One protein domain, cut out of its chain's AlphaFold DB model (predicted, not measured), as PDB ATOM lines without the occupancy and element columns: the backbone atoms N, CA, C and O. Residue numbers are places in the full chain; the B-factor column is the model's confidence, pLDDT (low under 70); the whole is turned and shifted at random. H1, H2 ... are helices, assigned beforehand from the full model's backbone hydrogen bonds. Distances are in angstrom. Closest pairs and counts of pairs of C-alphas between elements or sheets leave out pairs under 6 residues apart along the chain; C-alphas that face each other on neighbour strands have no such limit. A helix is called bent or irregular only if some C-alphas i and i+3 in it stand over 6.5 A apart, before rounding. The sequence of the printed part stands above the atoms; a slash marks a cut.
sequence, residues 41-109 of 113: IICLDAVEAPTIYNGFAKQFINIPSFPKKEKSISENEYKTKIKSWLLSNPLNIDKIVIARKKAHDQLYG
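This is residues 41 to 109 of the 113 residues of an uncharacterized protein of Flavobacteriales bacterium CG_4_9_14_3_um_filter_32_8 (UniProt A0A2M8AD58). Two longer helices, H3 and H4, meet near their ends as an open V, and two short helices, H1 and H2, fill the space between its arms, H1 packing on H3 and H2 side by side with H4. A long link, residues 62 to 74, leads from H2 round to the start of H3. The printed part has 69 residues with four named helices in the order H1, H2, H3, H4 and no named strand, an all-helix class. It is compact, with a radius of gyration of the C-alphas of 12.3 A, and elongated, with spans of 40 by 24 by 20 A.

H1, residues 41 to 48, touches H2, residues 55 to 61, about perpendicular at 87 degrees; their closest C-alphas, of Ala 46 and Ala 57, are 6.1 A apart. H3, residues 75 to 88, only just touches H1, with 3 pairs of C-alphas within 8 A and with its residues 79 to 82 alone; the closest C-alphas are those of Leu 44 and Lys 79, 7.0 A. H2 and H3 are apart. H4, residues 90 to 108, touches H2 at a shallow tilt of 11 degrees, opposite ways, with the C-alphas of Phe 56 and Ala 99 closest at 6.4 A. H3 and H4 are close but not clearly touching, at a steep tilt of 68 degrees, only just short of about perpendicular; their closest C-alphas, of Leu 86 and Ile 93, are 6.4 A apart. Each O i to N i+4 pair is within hydrogen-bond range in H1 and H3, against 13 of 15 in H4 and 1 of 3 in H2, where 3 of 4 O i to N i+3 pairs are within range.

H1 begins at C-alpha 41, (290.035, 316.336, 309.685), and is 10.5 A long. H2 measures 10.3 A and is irregular, but only just: C-alphas 56 and 59 are 6.6 A apart. H3 is 20.0 A long from C-alpha 75, (296.181, 320.647, 318.388). H4 is 27.8 A long and ends at C-alpha 108, (285.045, 298.870, 300.708).

The two C-alphas farthest apart, of Ser 72 and Gly 109, are 40.8 A apart. The printed part has no cut. The link from H1 to H2 is short, that from H2 to H3 long and that from H3 to H4 tight. The mean pLDDT of the printed part is 86.3, with residue 53 under 70.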
ATOM      1  N   ILE A  41     289.902 317.563 308.881       89.25
ATOM      2  CA  ILE A  41     290.035 316.336 309.685       89.25
ATOM      3  C   ILE A  41     290.933 315.326 308.967       89.25
ATOM      4  O   ILE A  41     291.877 314.828 309.565       89.25
ATOM      5  N   ILE A  42     290.714 315.098 307.669       89.31
ATOM      6  CA  ILE A  42     291.536 314.176 306.869       89.31
ATOM      7  C   ILE A  42     293.016 314.573 306.908       89.31
ATOM      8  O   ILE A  42     293.888 313.720 307.072       89.31
ATOM      9  N   CYS A  43     293.309 315.866 306.744       89.81
ATOM     10  CA  CYS A  43     294.673 316.380 306.813       89.81
ATOM     11  C   CYS A  43     295.291 316.193 308.203       89.81
ATOM     12  O   CYS A  43     296.468 315.854 308.297       89.81
ATOM     13  N   LEU A  44     294.513 316.406 309.266       89.56
ATOM     14  CA  LEU A  44     294.970 316.223 310.642       89.56
ATOM     15  C   LEU A  44     295.267 314.743 310.927       89.56
ATOM     16  O   LEU A  44     296.393 314.416 311.298       89.56
ATOM     17  N   ASP A  45     294.328 313.850 310.613       86.44
ATOM     18  CA  ASP A  45     294.485 312.399 310.764       86.44
ATOM     19  C   ASP A  45     295.705 311.878 309.994       86.44
ATOM     20  O   ASP A  45     296.463 311.044 310.489       86.44
ATOM     21  N   ALA A  46     295.922 312.369 308.771       87.38
ATOM     22  CA  ALA A  46     297.043 311.947 307.937       87.38
ATOM     23  C   ALA A  46     298.408 312.406 308.469       87.38
ATOM     24  O   ALA A  46     299.413 311.739 308.218       87.38
ATOM     25  N   VAL A  47     298.454 313.530 309.191       86.62
ATOM     26  CA  VAL A  47     299.671 314.020 309.853       86.62
ATOM     27  C   VAL A  47     299.947 313.234 311.131       86.62
ATOM     28  O   VAL A  47     301.101 312.907 311.403       86.62
ATOM     29  N   GLU A  48     298.915 312.941 311.920       84.19
ATOM     30  CA  GLU A  48     299.079 312.290 313.224       84.19
ATOM     31  C   GLU A  48     299.285 310.781 313.114       84.19
ATOM     32  O   GLU A  48     300.124 310.217 313.816       84.19
ATOM     33  N   ALA A  49     298.564 310.132 312.203       81.44
ATOM     34  CA  ALA A  49     298.621 308.696 311.994       81.44
ATOM     35  C   ALA A  49     298.489 308.370 310.495       81.44
ATOM     36  O   ALA A  49     297.394 308.054 310.025       81.44
ATOM     37  N   PRO A  50     299.584 308.413 309.713       80.44
ATOM     38  CA  PRO A  50     299.564 308.040 308.301       80.44
ATOM     39  C   PRO A  50     299.368 306.521 308.144       80.44
ATOM     40  O   PRO A  50     300.324 305.753 308.046       80.44
ATOM     41  N   THR A  51     298.113 306.089 308.115       80.62
ATOM     42  CA  THR A  51     297.669 304.712 307.889       80.62
ATOM     43  C   THR A  51     297.443 304.422 306.401       80.62
ATOM     44  O   THR A  51     297.515 305.298 305.536       80.62
ATOM     45  N   ILE A  52     297.122 303.165 306.083       72.25
ATOM     46  CA  ILE A  52     296.682 302.776 304.735       72.25
ATOM     47  C   ILE A  52     295.369 303.466 304.326       72.25
ATOM     48  O   ILE A  52     295.155 303.709 303.142       72.25
ATOM     49  N   TYR A  53     294.524 303.840 305.295       69.81
ATOM     50  CA  TYR A  53     293.200 304.420 305.058       69.81
ATOM     51  C   TYR A  53     293.255 305.901 304.684       69.81
ATOM     52  O   TYR A  53     292.372 306.375 303.982       69.81
ATOM     53  N   ASN A  54     294.291 306.628 305.112       79.88
ATOM     54  CA  ASN A  54     294.482 308.057 304.835       79.88
ATOM     55  C   ASN A  54     295.759 308.346 304.021       79.88
ATOM     56  O   ASN A  54     296.120 309.502 303.811       79.88
ATOM     57  N   GLY A  55     296.421 307.312 303.490       80.56
ATOM     58  CA  GLY A  55     297.630 307.456 302.673       80.56
ATOM     59  C   GLY A  55     297.448 308.355 301.442       80.56
ATOM     60  O   GLY A  55     298.393 309.027 301.029       80.56
ATOM     61  N   PHE A  56     296.227 308.451 300.907       85.25
ATOM     62  CA  PHE A  56     295.878 309.362 299.811       85.25
ATOM     63  C   PHE A  56     296.082 310.844 300.167       85.25
ATOM     64  O   PHE A  56     296.277 311.666 299.271       85.25
ATOM     65  N   ALA A  57     296.047 311.190 301.458       88.38
ATOM     66  CA  ALA A  57     296.192 312.560 301.925       88.38
ATOM     67  C   ALA A  57     297.657 313.038 301.936       88.38
ATOM     68  O   ALA A  57     297.910 314.244 301.954       88.38
ATOM     69  N   LYS A  58     298.629 312.113 301.830       87.50
ATOM     70  CA  LYS A  58     300.073 312.421 301.804       87.50
ATOM     71  C   LYS A  58     300.448 313.446 300.733       87.50
ATOM     72  O   LYS A  58     301.274 314.315 300.980       87.50
ATOM     73  N   GLN A  59     299.814 313.377 299.563       88.31
ATOM     74  CA  GLN A  59     300.074 314.308 298.460       88.31
ATOM     75  C   GLN A  59     299.687 315.761 298.782       88.31
ATOM     76  O   GLN A  59     300.220 316.673 298.161       88.31
ATOM     77  N   PHE A  60     298.784 315.979 299.744       88.94
ATOM     78  CA  PHE A  60     298.331 317.312 300.142       88.94
ATOM     79  C   PHE A  60     299.119 317.845 301.343       88.94
ATOM     80  O   PHE A  60     299.473 319.020 301.365       88.94
ATOM     81  N   ILE A  61     299.456 316.983 302.309       88.38
ATOM     82  CA  ILE A  61     300.209 317.383 303.513       88.38
ATOM     83  C   ILE A  61     301.717 317.544 303.257       88.38
ATOM     84  O   ILE A  61     302.398 318.241 304.003       88.38
ATOM     85  N   ASN A  62     302.248 316.934 302.191       88.94
ATOM     86  CA  ASN A  62     303.654 317.078 301.794       88.94
ATOM     87  C   ASN A  62     303.913 318.312 300.911       88.94
ATOM     88  O   ASN A  62     305.048 318.535 300.486       88.94
ATOM     89  N   ILE A  63     302.881 319.106 300.604       90.06
ATOM     90  CA  ILE A  63     303.041 320.342 299.835       90.06
ATOM     91  C   ILE A  63     303.903 321.318 300.657       90.06
ATOM     92  O   ILE A  63     303.638 321.494 301.846       90.06
ATOM     93  N   PRO A  64     304.898 322.008 300.063       88.31
ATOM     94  CA  PRO A  64     305.784 322.905 300.813       88.31
ATOM     95  C   PRO A  64     305.069 324.021 301.586       88.31
ATOM     96  O   PRO A  64     305.567 324.461 302.618       88.31
ATOM     97  N   SER A  65     303.912 324.476 301.094       88.94
ATOM     98  CA  SER A  65     303.090 325.509 301.731       88.94
ATOM     99  C   SER A  65     302.158 324.980 302.826       88.94
ATOM    100  O   SER A  65     301.504 325.787 303.484       88.94
ATOM    101  N   PHE A  66     302.057 323.659 303.010       90.31
ATOM    102  CA  PHE A  66     301.189 323.064 304.020       90.31
ATOM    103  C   PHE A  66     301.724 323.366 305.435       90.31
ATOM    104  O   PHE A  66     302.934 323.261 305.672       90.31
ATOM    105  N   PRO A  67     300.860 323.750 306.394       89.69
ATOM    106  CA  PRO A  67     301.289 324.062 307.752       89.69
ATOM    107  C   PRO A  67     301.900 322.832 308.427       89.69
ATOM    108  O   PRO A  67     301.300 321.764 308.462       89.69
ATOM    109  N   LYS A  68     303.093 322.988 309.005       86.81
ATOM    110  CA  LYS A  68     303.777 321.914 309.736       86.81
ATOM    111  C   LYS A  68     303.407 321.958 311.215       86.81
ATOM    112  O   LYS A  68     303.273 323.036 311.792       86.81
ATOM    113  N   LYS A  69     303.270 320.785 311.837       81.81
ATOM    114  CA  LYS A  69     303.059 320.672 313.285       81.81
ATOM    115  C   LYS A  69     304.368 321.010 314.004       81.81
ATOM    116  O   LYS A  69     305.322 320.235 313.964       81.81
ATOM    117  N   GLU A  70     304.435 322.183 314.624       81.56
ATOM    118  CA  GLU A  70     305.555 322.580 315.487       81.56
ATOM    119  C   GLU A  70     305.321 322.062 316.914       81.56
ATOM    120  O   GLU A  70     304.180 321.950 317.358       81.56
ATOM    121  N   LYS A  71     306.395 321.758 317.657       76.62
ATOM    122  CA  LYS A  71     306.303 321.157 319.006       76.62
ATOM    123  C   LYS A  71     305.564 322.027 320.035       76.62
ATOM    124  O   LYS A  71     305.081 321.495 321.025       76.62
ATOM    125  N   SER A  72     305.522 323.339 319.830       80.06
ATOM    126  CA  SER A  72     304.954 324.325 320.757       80.06
ATOM    127  C   SER A  72     303.486 324.663 320.495       80.06
ATOM    128  O   SER A  72     302.919 325.457 321.237       80.06
ATOM    129  N   ILE A  73     302.879 324.113 319.440       84.75
ATOM    130  CA  ILE A  73     301.527 324.478 319.008       84.75
ATOM    131  C   ILE A  73     300.526 323.449 319.530       84.75
ATOM    132  O   ILE A  73     300.738 322.241 319.399       84.75
ATOM    133  N   SER A  74     299.415 323.928 320.087       86.25
ATOM    134  CA  SER A  74     298.307 323.060 320.497       86.25
ATOM    135  C   SER A  74     297.590 322.440 319.290       86.25
ATOM    136  O   SER A  74     297.582 322.990 318.188       86.25
ATOM    137  N   GLU A  75     296.924 321.301 319.475       85.06
ATOM    138  CA  GLU A  75     296.181 320.647 318.388       85.06
ATOM    139  C   GLU A  75     295.104 321.563 317.775       85.06
ATOM    140  O   GLU A  75     294.970 321.643 316.554       85.06
ATOM    141  N   ASN A  76     294.400 322.344 318.604       87.75
ATOM    142  CA  ASN A  76     293.388 323.301 318.143       87.75
ATOM    143  C   ASN A  76     293.977 324.450 317.312       87.75
ATOM    144  O   ASN A  76     293.397 324.848 316.295       87.75
ATOM    145  N   GLU A  77     295.134 324.984 317.701       88.25
ATOM    146  CA  GLU A  77     295.830 325.991 316.895       88.25
ATOM    147  C   GLU A  77     296.313 325.393 315.574       88.25
ATOM    148  O   GLU A  77     296.183 326.022 314.522       88.25
ATOM    149  N   TYR A  78     296.814 324.157 315.598       89.81
ATOM    150  CA  TYR A  78     297.249 323.466 314.391       89.81
ATOM    151  C   TYR A  78     296.084 323.213 313.424       89.81
ATOM    152  O   TYR A  78     296.178 323.536 312.237       89.81
ATOM    153  N   LYS A  79     294.940 322.756 313.944       90.69
ATOM    154  CA  LYS A  79     293.682 322.631 313.197       90.69
ATOM    155  C   LYS A  79     293.269 323.956 312.559       90.69
ATOM    156  O   LYS A  79     292.864 323.985 311.397       90.69
ATOM    157  N   THR A  80     293.416 325.061 313.288       90.75
ATOM    158  CA  THR A  80     293.115 326.405 312.777       90.75
ATOM    159  C   THR A  80     294.064 326.797 311.644       90.75
ATOM    160  O   THR A  80     293.603 327.292 310.618       90.75
ATOM    161  N   LYS A  81     295.367 326.504 311.760       91.56
ATOM    162  CA  LYS A  81     296.341 326.733 310.677       91.56
ATOM    163  C   LYS A  81     296.004 325.929 309.415       91.56
ATOM    164  O   LYS A  81     296.037 326.493 308.322       91.56
ATOM    165  N   ILE A  82     295.636 324.651 309.552       92.06
ATOM    166  CA  ILE A  82     295.195 323.807 308.423       92.06
ATOM    167  C   ILE A  82     293.936 324.393 307.778       92.06
ATOM    168  O   ILE A  82     293.892 324.551 306.558       92.06
ATOM    169  N   LYS A  83     292.936 324.762 308.586       91.81
ATOM    170  CA  LYS A  83     291.690 325.362 308.094       91.81
ATOM    171  C   LYS A  83     291.960 326.649 307.312       91.81
ATOM    172  O   LYS A  83     291.443 326.805 306.209       91.81
ATOM    173  N   SER A  84     292.795 327.542 307.841       92.62
ATOM    174  CA  SER A  84     293.185 328.781 307.157       92.62
ATOM    175  C   SER A  84     293.906 328.504 305.838       92.62
ATOM    176  O   SER A  84     293.594 329.130 304.828       92.62
ATOM    177  N   TRP A  85     294.813 327.524 305.808       94.00
ATOM    178  CA  TRP A  85     295.485 327.120 304.573       94.00
ATOM    179  C   TRP A  85     294.503 326.575 303.526       94.00
ATOM    180  O   TRP A  85     294.609 326.928 302.353       94.00
ATOM    181  N   LEU A  86     293.521 325.762 303.934       91.94
ATOM    182  CA  LEU A  86     292.478 325.247 303.040       91.94
ATOM    183  C   LEU A  86     291.573 326.362 302.503       91.94
ATOM    184  O   LEU A  86     291.241 326.349 301.322       91.94
ATOM    185  N   LEU A  87     291.232 327.356 303.329       91.44
ATOM    186  CA  LEU A  87     290.486 328.540 302.886       91.44
ATOM    187  C   LEU A  87     291.262 329.356 301.845       91.44
ATOM    188  O   LEU A  87     290.670 329.844 300.887       91.44
ATOM    189  N   SER A  88     292.585 329.471 301.992       90.38
ATOM    190  CA  SER A  88     293.447 330.105 300.984       90.38
ATOM    191  C   SER A  88     293.656 329.244 299.731       90.38
ATOM    192  O   SER A  88     294.107 329.759 298.711       90.38
ATOM    193  N   ASN A  89     293.340 327.946 299.785       90.06
ATOM    194  CA  ASN A  89     293.528 326.993 298.690       90.06
ATOM    195  C   ASN A  89     292.252 326.159 298.452       90.06
ATOM    196  O   ASN A  89     292.286 324.931 298.593       90.06
ATOM    197  N   PRO A  90     291.126 326.783 298.058       87.12
ATOM    198  CA  PRO A  90     289.821 326.116 298.004       87.12
ATOM    199  C   PRO A  90     289.794 324.912 297.051       87.12
ATOM    200  O   PRO A  90     289.124 323.921 297.321       87.12
ATOM    201  N   LEU A  91     290.609 324.929 295.987       87.69
ATOM    202  CA  LEU A  91     290.758 323.799 295.060       87.69
ATOM    203  C   LEU A  91     291.243 322.510 295.741       87.69
ATOM    204  O   LEU A  91     290.992 321.418 295.232       87.69
ATOM    205  N   ASN A  92     291.964 322.613 296.859       88.56
ATOM    206  CA  ASN A  92     292.440 321.442 297.589       88.56
ATOM    207  C   ASN A  92     291.324 320.793 298.412       88.56
ATOM    208  O   ASN A  92     291.383 319.585 298.616       88.56
ATOM    209  N   ILE A  93     290.295 321.546 298.816       88.62
ATOM    210  CA  ILE A  93     289.167 321.028 299.604       88.62
ATOM    211  C   ILE A  93     288.454 319.921 298.818       88.62
ATOM    212  O   ILE A  93     288.411 318.775 299.268       88.62
ATOM    213  N   ASP A  94     287.980 320.224 297.607       87.12
ATOM    214  CA  ASP A  94     287.280 319.235 296.778       87.12
ATOM    215  C   ASP A  94     288.197 318.067 296.385       87.12
ATOM    216  O   ASP A  94     287.775 316.911 296.408       87.12
ATOM    217  N   LYS A  95     289.477 318.330 296.082       89.88
ATOM    218  CA  LYS A  95     290.444 317.270 295.745       89.88
ATOM    219  C   LYS A  95     290.653 316.284 296.892       89.88
ATOM    220  O   LYS A  95     290.738 315.084 296.635       89.88
ATOM    221  N   ILE A  96     290.731 316.768 298.131       89.38
ATOM    222  CA  ILE A  96     290.894 315.922 299.319       89.38
ATOM    223  C   ILE A  96     289.651 315.050 299.523       89.38
ATOM    224  O   ILE A  96     289.785 313.840 299.708       89.38
ATOM    225  N   VAL A  97     288.452 315.632 299.430       87.75
ATOM    226  CA  VAL A  97     287.185 314.899 299.605       87.75
ATOM    227  C   VAL A  97     286.995 313.850 298.501       87.75
ATOM    228  O   VAL A  97     286.676 312.695 298.785       87.75
ATOM    229  N   ILE A  98     287.276 314.197 297.240       88.56
ATOM    230  CA  ILE A  98     287.222 313.248 296.115       88.56
ATOM    231  C   ILE A  98     288.247 312.124 296.299       88.56
ATOM    232  O   ILE A  98     287.924 310.953 296.092       88.56
ATOM    233  N   ALA A  99     289.478 312.454 296.706       87.25
ATOM    234  CA  ALA A  99     290.510 311.457 296.969       87.25
ATOM    235  C   ALA A  99     290.105 310.508 298.107       87.25
ATOM    236  O   ALA A  99     290.332 309.302 297.987       87.25
ATOM    237  N   ARG A 100     289.443 311.020 299.154       87.12
ATOM    238  CA  ARG A 100     288.867 310.193 300.220       87.12
ATOM    239  C   ARG A 100     287.794 309.259 299.688       87.12
ATOM    240  O   ARG A 100     287.875 308.067 299.966       87.12
ATOM    241  N   LYS A 101     286.818 309.768 298.925       85.62
ATOM    242  CA  LYS A 101     285.756 308.939 298.328       85.62
ATOM    243  C   LYS A 101     286.367 307.813 297.494       85.62
ATOM    244  O   LYS A 101     286.077 306.651 297.742       85.62
ATOM    245  N   LYS A 102     287.323 308.141 296.621       85.88
ATOM    246  CA  LYS A 102     288.037 307.157 295.797       85.88
ATOM    247  C   LYS A 102     288.782 306.109 296.630       85.88
ATOM    248  O   LYS A 102     288.707 304.927 296.313       85.88
ATOM    249  N   ALA A 103     289.499 306.520 297.676       84.69
ATOM    250  CA  ALA A 103     290.211 305.591 298.552       84.69
ATOM    251  C   ALA A 103     289.242 304.683 299.328       84.69
ATOM    252  O   ALA A 103     289.491 303.487 299.467       84.69
ATOM    253  N   HIS A 104     288.111 305.225 299.783       83.56
ATOM    254  CA  HIS A 104     287.064 304.442 300.430       83.56
ATOM    255  C   HIS A 104     286.416 303.436 299.480       83.56
ATOM    256  O   HIS A 104     286.287 302.270 299.845       83.56
ATOM    257  N   ASP A 105     286.074 303.860 298.265       83.38
ATOM    258  CA  ASP A 105     285.478 302.993 297.247       83.38
ATOM    259  C   ASP A 105     286.440 301.860 296.846       83.38
ATOM    260  O   ASP A 105     286.008 300.739 296.583       83.38
ATOM    261  N   GLN A 106     287.755 302.114 296.847       82.69
ATOM    262  CA  GLN A 106     288.771 301.079 296.619       82.69
ATOM    263  C   GLN A 106     288.837 300.041 297.746       82.69
ATOM    264  O   GLN A 106     289.081 298.869 297.474       82.69
ATOM    265  N   LEU A 107     288.644 300.457 298.999       79.62
ATOM    266  CA  LEU A 107     288.773 299.580 300.166       79.62
ATOM    267  C   LEU A 107     287.497 298.792 300.469       79.62
ATOM    268  O   LEU A 107     287.573 297.639 300.886       79.62
ATOM    269  N   TYR A 108     286.335 299.416 300.280       80.00
ATOM    270  CA  TYR A 108     285.045 298.870 300.708       80.00
ATOM    271  C   TYR A 108     284.072 298.604 299.551       80.00
ATOM    272  O   TYR A 108     282.948 298.164 299.794       80.00
ATOM    273  N   GLY A 109     284.499 298.840 298.307       75.38
ATOM    274  CA  GLY A 109     283.661 298.764 297.112       75.38
ATOM    275  C   GLY A 109     282.921 300.073 296.829       75.38
ATOM    276  O   GLY A 109     282.683 300.881 297.727       75.38
TER     277      GLY A 109